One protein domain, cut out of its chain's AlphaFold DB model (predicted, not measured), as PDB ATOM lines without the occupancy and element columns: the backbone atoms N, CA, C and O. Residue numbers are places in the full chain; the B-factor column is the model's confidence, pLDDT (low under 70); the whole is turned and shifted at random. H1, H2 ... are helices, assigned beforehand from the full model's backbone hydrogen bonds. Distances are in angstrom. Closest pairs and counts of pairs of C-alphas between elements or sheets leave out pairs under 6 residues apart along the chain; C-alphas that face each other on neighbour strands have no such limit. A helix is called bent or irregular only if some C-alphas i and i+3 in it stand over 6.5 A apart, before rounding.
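AT A GLANCE: This is residues 48 to 75 and 82 to 101 of the 101 residues of an uncharacterized protein of Mesonia phycicola (UniProt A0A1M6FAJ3). Two helices run opposite ways and cross at a slant, with the longer one, H1, making the long axis and the shorter one, H2, packed on part of its length. They come together at residues 53 to 60 of H1 and diverge toward the cut, where residues 68 to 73 stick out free. The printed part has 48 residues with two named helices, H1 then H2, and no named strand; the class is all helix. It is loose, with a radius of gyration of the C-alphas of 12.2 A, and spans 37 by 17 by 16 A.

IN THESE COORDINATES: H1 holds residues 48 to 71, 34.7 A from first to last C-alpha, and begins with C-alpha 48 at (279.739, 270.762, 271.590). Its last C-alpha, that of Asn 71, is at (284.034, 283.037, 303.753). H2 holds residues 82 to 99, 24.9 A from first to last C-alpha, and ends with C-alpha 99 at (291.923, 274.484, 280.364). H2 has a kink of 29 degrees near residue 93 and is irregular: C-alphas 94 and 97 are 7.1 A apart.

HOW THE PARTS SIT: H1 touches H2 with residues 53 to 60 alone. Their closest C-alphas, those of Ile 53 and Ile 95, are 6.8 A apart. The two run opposite ways at a steep tilt of 38 degrees, only just steep. In H1 every O i to N i+4 pair is within hydrogen-bond range; in H2 12 of 14 are.

THE WHOLE: The C-alphas farthest apart, those of Glu 48 and Gly 73, are 38.1 A apart. The link from H1 to H2 is across the cut: residues 76 to 81 are not printed, and C-alphas 75 and 82 are 15.5 A apart. Residue 101 is the chain's last. The mean pLDDT of the printed part is 90.9; residues 100 to 101 are under 70.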
ATOM      1  N   GLU A  48     280.641 270.999 270.456       93.88
ATOM      2  CA  GLU A  48     279.739 270.762 271.590       93.88
ATOM      3  C   GLU A  48     280.509 270.517 272.896       93.88
ATOM      4  O   GLU A  48     280.100 270.967 273.962       93.88
ATOM      5  N   LYS A  49     281.682 269.877 272.800       90.88
ATOM      6  CA  LYS A  49     282.578 269.678 273.943       90.88
ATOM      7  C   LYS A  49     283.039 271.019 274.519       90.88
ATOM      8  O   LYS A  49     282.937 271.221 275.723       90.88
ATOM      9  N   GLN A  50     283.497 271.939 273.668       91.06
ATOM     10  CA  GLN A  50     283.962 273.264 274.097       91.06
ATOM     11  C   GLN A  50     282.834 274.112 274.695       91.06
ATOM     12  O   GLN A  50     283.035 274.761 275.719       91.06
ATOM     13  N   LYS A  51     281.618 274.024 274.145       94.12
ATOM     14  CA  LYS A  51     280.433 274.650 274.751       94.12
ATOM     15  C   LYS A  51     280.133 274.083 276.134       94.12
ATOM     16  O   LYS A  51     279.898 274.846 277.063       94.12
ATOM     17  N   SER A  52     280.184 272.760 276.289       94.06
ATOM     18  CA  SER A  52     279.973 272.112 277.585       94.06
ATOM     19  C   SER A  52     281.034 272.511 278.612       94.06
ATOM     20  O   SER A  52     280.688 272.732 279.768       94.06
ATOM     21  N   ILE A  53     282.303 272.636 278.206       93.69
ATOM     22  CA  ILE A  53     283.385 273.109 279.083       93.69
ATOM     23  C   ILE A  53     283.142 274.563 279.494       93.69
ATOM     24  O   ILE A  53     283.274 274.886 280.670       93.69
ATOM     25  N   LYS A  54     282.743 275.436 278.558       94.81
ATOM     26  CA  LYS A  54     282.400 276.832 278.864       94.81
ATOM     27  C   LYS A  54     281.307 276.915 279.930       94.81
ATOM     28  O   LYS A  54     281.476 277.648 280.899       94.81
ATOM     29  N   THR A  55     280.222 276.159 279.754       96.00
ATOM     30  CA  THR A  55     279.114 276.110 280.718       96.00
ATOM     31  C   THR A  55     279.600 275.665 282.092       96.00
ATOM     32  O   THR A  55     279.293 276.310 283.087       96.00
ATOM     33  N   GLU A  56     280.417 274.613 282.147       96.56
ATOM     34  CA  GLU A  56     280.974 274.106 283.403       96.56
ATOM     35  C   GLU A  56     281.866 275.144 284.104       96.56
ATOM     36  O   GLU A  56     281.755 275.341 285.311       96.56
ATOM     37  N   ILE A  57     282.708 275.862 283.352       95.88
ATOM     38  CA  ILE A  57     283.520 276.969 283.878       95.88
ATOM     39  C   ILE A  57     282.627 278.070 284.456       95.88
ATOM     40  O   ILE A  57     282.902 278.564 285.548       95.88
ATOM     41  N   ASP A  58     281.565 278.458 283.746       96.25
ATOM     42  CA  ASP A  58     280.658 279.521 284.188       96.25
ATOM     43  C   ASP A  58     279.905 279.133 285.467       96.25
ATOM     44  O   ASP A  58     279.785 279.943 286.390       96.25
ATOM     45  N   GLU A  59     279.461 277.880 285.570       97.75
ATOM     46  CA  GLU A  59     278.839 277.346 286.782       97.75
ATOM     47  C   GLU A  59     279.818 277.310 287.963       97.75
ATOM     48  O   GLU A  59     279.475 277.758 289.061       97.75
ATOM     49  N   LEU A  60     281.049 276.835 287.740       97.62
ATOM     50  CA  LEU A  60     282.095 276.801 288.764       97.62
ATOM     51  C   LEU A  60     282.491 278.205 289.229       97.62
ATOM     52  O   LEU A  60     282.650 278.420 290.429       97.62
ATOM     53  N   MET A  61     282.597 279.174 288.317       97.06
ATOM     54  CA  MET A  61     282.874 280.572 288.658       97.06
ATOM     55  C   MET A  61     281.721 281.214 289.428       97.06
ATOM     56  O   MET A  61     281.951 281.945 290.394       97.06
ATOM     57  N   SER A  62     280.477 280.933 289.032       97.12
ATOM     58  CA  SER A  62     279.297 281.406 289.757       97.12
ATOM     59  C   SER A  62     279.291 280.876 291.189       97.12
ATOM     60  O   SER A  62     279.131 281.650 292.132       97.12
ATOM     61  N   TRP A  63     279.515 279.572 291.364       97.00
ATOM     62  CA  TRP A  63     279.627 278.966 292.687       97.00
ATOM     63  C   TRP A  63     280.793 279.556 293.489       97.00
ATOM     64  O   TRP A  63     280.615 279.927 294.649       97.00
ATOM     65  N   TRP A  64     281.966 279.708 292.870       96.75
ATOM     66  CA  TRP A  64     283.159 280.228 293.531       96.75
ATOM     67  C   TRP A  64     282.957 281.645 294.069       96.75
ATOM     68  O   TRP A  64     283.354 281.966 295.191       96.75
ATOM     69  N   ASN A  65     282.271 282.493 293.301       95.31
ATOM     70  CA  ASN A  65     281.919 283.834 293.747       95.31
ATOM     71  C   ASN A  65     281.030 283.810 294.993       95.31
ATOM     72  O   ASN A  65     281.301 284.566 295.925       95.31
ATOM     73  N   THR A  66     280.043 282.914 295.059       93.81
ATOM     74  CA  THR A  66     279.227 282.706 296.267       93.81
ATOM     75  C   THR A  66     280.066 282.172 297.427       93.81
ATOM     76  O   THR A  66     279.977 282.687 298.541       93.81
ATOM     77  N   ARG A  67     280.951 281.201 297.180       93.81
ATOM     78  CA  ARG A  67     281.814 280.606 298.210       93.81
ATOM     79  C   ARG A  67     282.734 281.629 298.880       93.81
ATOM     80  O   ARG A  67     282.923 281.576 300.098       93.81
ATOM     81  N   LYS A  68     283.266 282.582 298.103       92.12
ATOM     82  CA  LYS A  68     284.042 283.721 298.621       92.12
ATOM     83  C   LYS A  68     283.199 284.611 299.541       92.12
ATOM     84  O   LYS A  68     283.701 285.051 300.568       92.12
ATOM     85  N   GLN A  69     281.928 284.851 299.209       91.06
ATOM     86  CA  GLN A  69     281.015 285.629 300.062       91.06
ATOM     87  C   GLN A  69     280.738 284.933 301.403       91.06
ATOM     88  O   GLN A  69     280.807 285.573 302.450       91.06
ATOM     89  N   ILE A  70     280.536 283.612 301.391       89.44
ATOM     90  CA  ILE A  70     280.368 282.817 302.619       89.44
ATOM     91  C   ILE A  70     281.592 282.963 303.532       89.44
ATOM     92  O   ILE A  70     281.463 283.248 304.718       89.44
ATOM     93  N   ASN A  71     282.802 282.874 302.975       85.56
ATOM     94  CA  ASN A  71     284.034 283.037 303.753       85.56
ATOM     95  C   ASN A  71     284.235 284.456 304.311       85.56
ATOM     96  O   ASN A  71     284.893 284.631 305.332       85.56
ATOM     97  N   LEU A  72     283.674 285.475 303.652       87.56
ATOM     98  CA  LEU A  72     283.651 286.850 304.158       87.56
ATOM     99  C   LEU A  72     282.551 287.078 305.212       87.56
ATOM    100  O   LEU A  72     282.460 288.178 305.755       87.56
ATOM    101  N   GLY A  73     281.714 286.072 305.488       87.25
ATOM    102  CA  GLY A  73     280.570 286.174 306.393       87.25
ATOM    103  C   GLY A  73     279.441 287.057 305.856       87.25
ATOM    104  O   GLY A  73     278.633 287.557 306.635       87.25
ATOM    105  N   THR A  74     279.396 287.308 304.541       85.06
ATOM    106  CA  THR A  74     278.345 288.122 303.904       85.06
ATOM    107  C   THR A  74     277.134 287.294 303.473       85.06
ATOM    108  O   THR A  74     276.072 287.857 303.210       85.06
ATOM    109  N   VAL A  75     277.289 285.969 303.416       88.00
ATOM    110  CA  VAL A  75     276.245 284.975 303.143       88.00
ATOM    111  C   VAL A  75     276.392 283.852 304.167       88.00
ATOM    112  O   VAL A  75     277.515 283.497 304.521       88.00
ATOM    113  N   ASP A  82     281.178 271.607 303.291       88.25
ATOM    114  CA  ASP A  82     282.340 270.745 303.003       88.25
ATOM    115  C   ASP A  82     282.065 269.714 301.895       88.25
ATOM    116  O   ASP A  82     282.916 269.415 301.046       88.25
ATOM    117  N   ALA A  83     280.847 269.164 301.872       92.62
ATOM    118  CA  ALA A  83     280.430 268.233 300.830       92.62
ATOM    119  C   ALA A  83     280.298 268.954 299.481       92.62
ATOM    120  O   ALA A  83     280.731 268.430 298.450       92.62
ATOM    121  N   THR A  84     279.749 270.170 299.490       94.56
ATOM    122  CA  THR A  84     279.658 271.024 298.304       94.56
ATOM    123  C   THR A  84     281.049 271.420 297.801       94.56
ATOM    124  O   THR A  84     281.322 271.265 296.611       94.56
ATOM    125  N   ASP A  85     281.957 271.839 298.685       94.50
ATOM    126  CA  ASP A  85     283.351 272.185 298.374       94.50
ATOM    127  C   ASP A  85     284.055 271.005 297.683       94.50
ATOM    128  O   ASP A  85     284.661 271.161 296.619       94.50
ATOM    129  N   SER A  86     283.874 269.793 298.218       94.81
ATOM    130  CA  SER A  86     284.411 268.556 297.637       94.81
ATOM    131  C   SER A  86     283.868 268.278 296.231       94.81
ATOM    132  O   SER A  86     284.628 267.941 295.319       94.81
ATOM    133  N   ILE A  87     282.554 268.423 296.027       96.50
ATOM    134  CA  ILE A  87     281.911 268.213 294.721       96.50
ATOM    135  C   ILE A  87     282.449 269.206 293.692       96.50
ATOM    136  O   ILE A  87     282.800 268.813 292.578       96.50
ATOM    137  N   MET A  88     282.550 270.480 294.060       97.06
ATOM    138  CA  MET A  88     282.990 271.530 293.142       97.06
ATOM    139  C   MET A  88     284.476 271.400 292.813       97.06
ATOM    140  O   MET A  88     284.864 271.569 291.655       97.06
ATOM    141  N   LEU A  89     285.306 270.994 293.777       96.44
ATOM    142  CA  LEU A  89     286.706 270.674 293.514       96.44
ATOM    143  C   LEU A  89     286.853 269.502 292.531       96.44
ATOM    144  O   LEU A  89     287.660 269.579 291.603       96.44
ATOM    145  N   MET A  90     286.061 268.436 292.680       95.69
ATOM    146  CA  MET A  90     286.073 267.320 291.726       95.69
ATOM    147  C   MET A  90     285.678 267.767 290.316       95.69
ATOM    148  O   MET A  90     286.351 267.408 289.350       95.69
ATOM    149  N   ARG A  91     284.626 268.580 290.198       96.50
ATOM    150  CA  ARG A  91     284.183 269.170 288.926       96.50
ATOM    151  C   ARG A  91     285.292 269.983 288.253       96.50
ATOM    152  O   ARG A  91     285.603 269.745 287.087       96.50
ATOM    153  N   LEU A  92     285.975 270.845 289.010       95.88
ATOM    154  CA  LEU A  92     287.133 271.598 288.522       95.88
ATOM    155  C   LEU A  92     288.263 270.674 288.036       95.88
ATOM    156  O   LEU A  92     288.838 270.897 286.970       95.88
ATOM    157  N   ILE A  93     288.580 269.615 288.785       93.44
ATOM    158  CA  ILE A  93     289.614 268.645 288.395       93.44
ATOM    159  C   ILE A  93     289.270 267.971 287.059       93.44
ATOM    160  O   ILE A  93     290.170 267.786 286.237       93.44
ATOM    161  N   LEU A  94     287.995 267.640 286.823       92.31
ATOM    162  CA  LEU A  94     287.543 266.983 285.592       92.31
ATOM    163  C   LEU A  94     287.729 267.852 284.346       92.31
ATOM    164  O   LEU A  94     288.054 267.319 283.288       92.31
ATOM    165  N   ILE A  95     287.569 269.171 284.465       90.50
ATOM    166  CA  ILE A  95     287.781 270.090 283.337       90.50
ATOM    167  C   ILE A  95     289.212 270.608 283.232       90.50
ATOM    168  O   ILE A  95     289.582 271.162 282.201       90.50
ATOM    169  N   ARG A  96     290.049 270.414 284.261       84.88
ATOM    170  CA  ARG A  96     291.398 270.999 284.324       84.88
ATOM    171  C   ARG A  96     292.265 270.634 283.123       84.88
ATOM    172  O   ARG A  96     293.078 271.447 282.705       84.88
ATOM    173  N   THR A  97     292.135 269.424 282.583       77.94
ATOM    174  CA  THR A  97     292.916 268.991 281.412       77.94
ATOM    175  C   THR A  97     292.563 269.750 280.141       77.94
ATOM    176  O   THR A  97     293.387 269.803 279.238       77.94
ATOM    177  N   GLU A  98     291.370 270.333 280.082       77.44
ATOM    178  CA  GLU A  98     290.858 271.072 278.929       77.44
ATOM    179  C   GLU A  98     291.149 272.575 279.020       77.44
ATOM    180  O   GLU A  98     290.977 273.291 278.042       77.44
ATOM    181  N   LEU A  99     291.585 273.068 280.187       71.56
ATOM    182  CA  LEU A  99     291.923 274.484 280.364       71.56
ATOM    183  C   LEU A  99     293.243 274.846 279.664       71.56
ATOM    184  O   LEU A  99     293.418 275.985 279.260       71.56
ATOM    185  N   TRP A 100     294.158 273.887 279.493       67.62
ATOM    186  CA  TRP A 100     295.548 274.134 279.065       67.62
ATOM    187  C   TRP A 100     295.908 273.515 277.703       67.62
ATOM    188  O   TRP A 100     297.092 273.340 277.404       67.62
ATOM    189  N   SER A 101     294.906 273.099 276.926       56.53
ATOM    190  CA  SER A 101     295.049 272.353 275.666       56.53
ATOM    191  C   SER A 101     294.634 273.181 274.461       56.53
ATOM    192  O   SER A 101     295.403 273.195 273.475       56.53
TER     193      SER A 101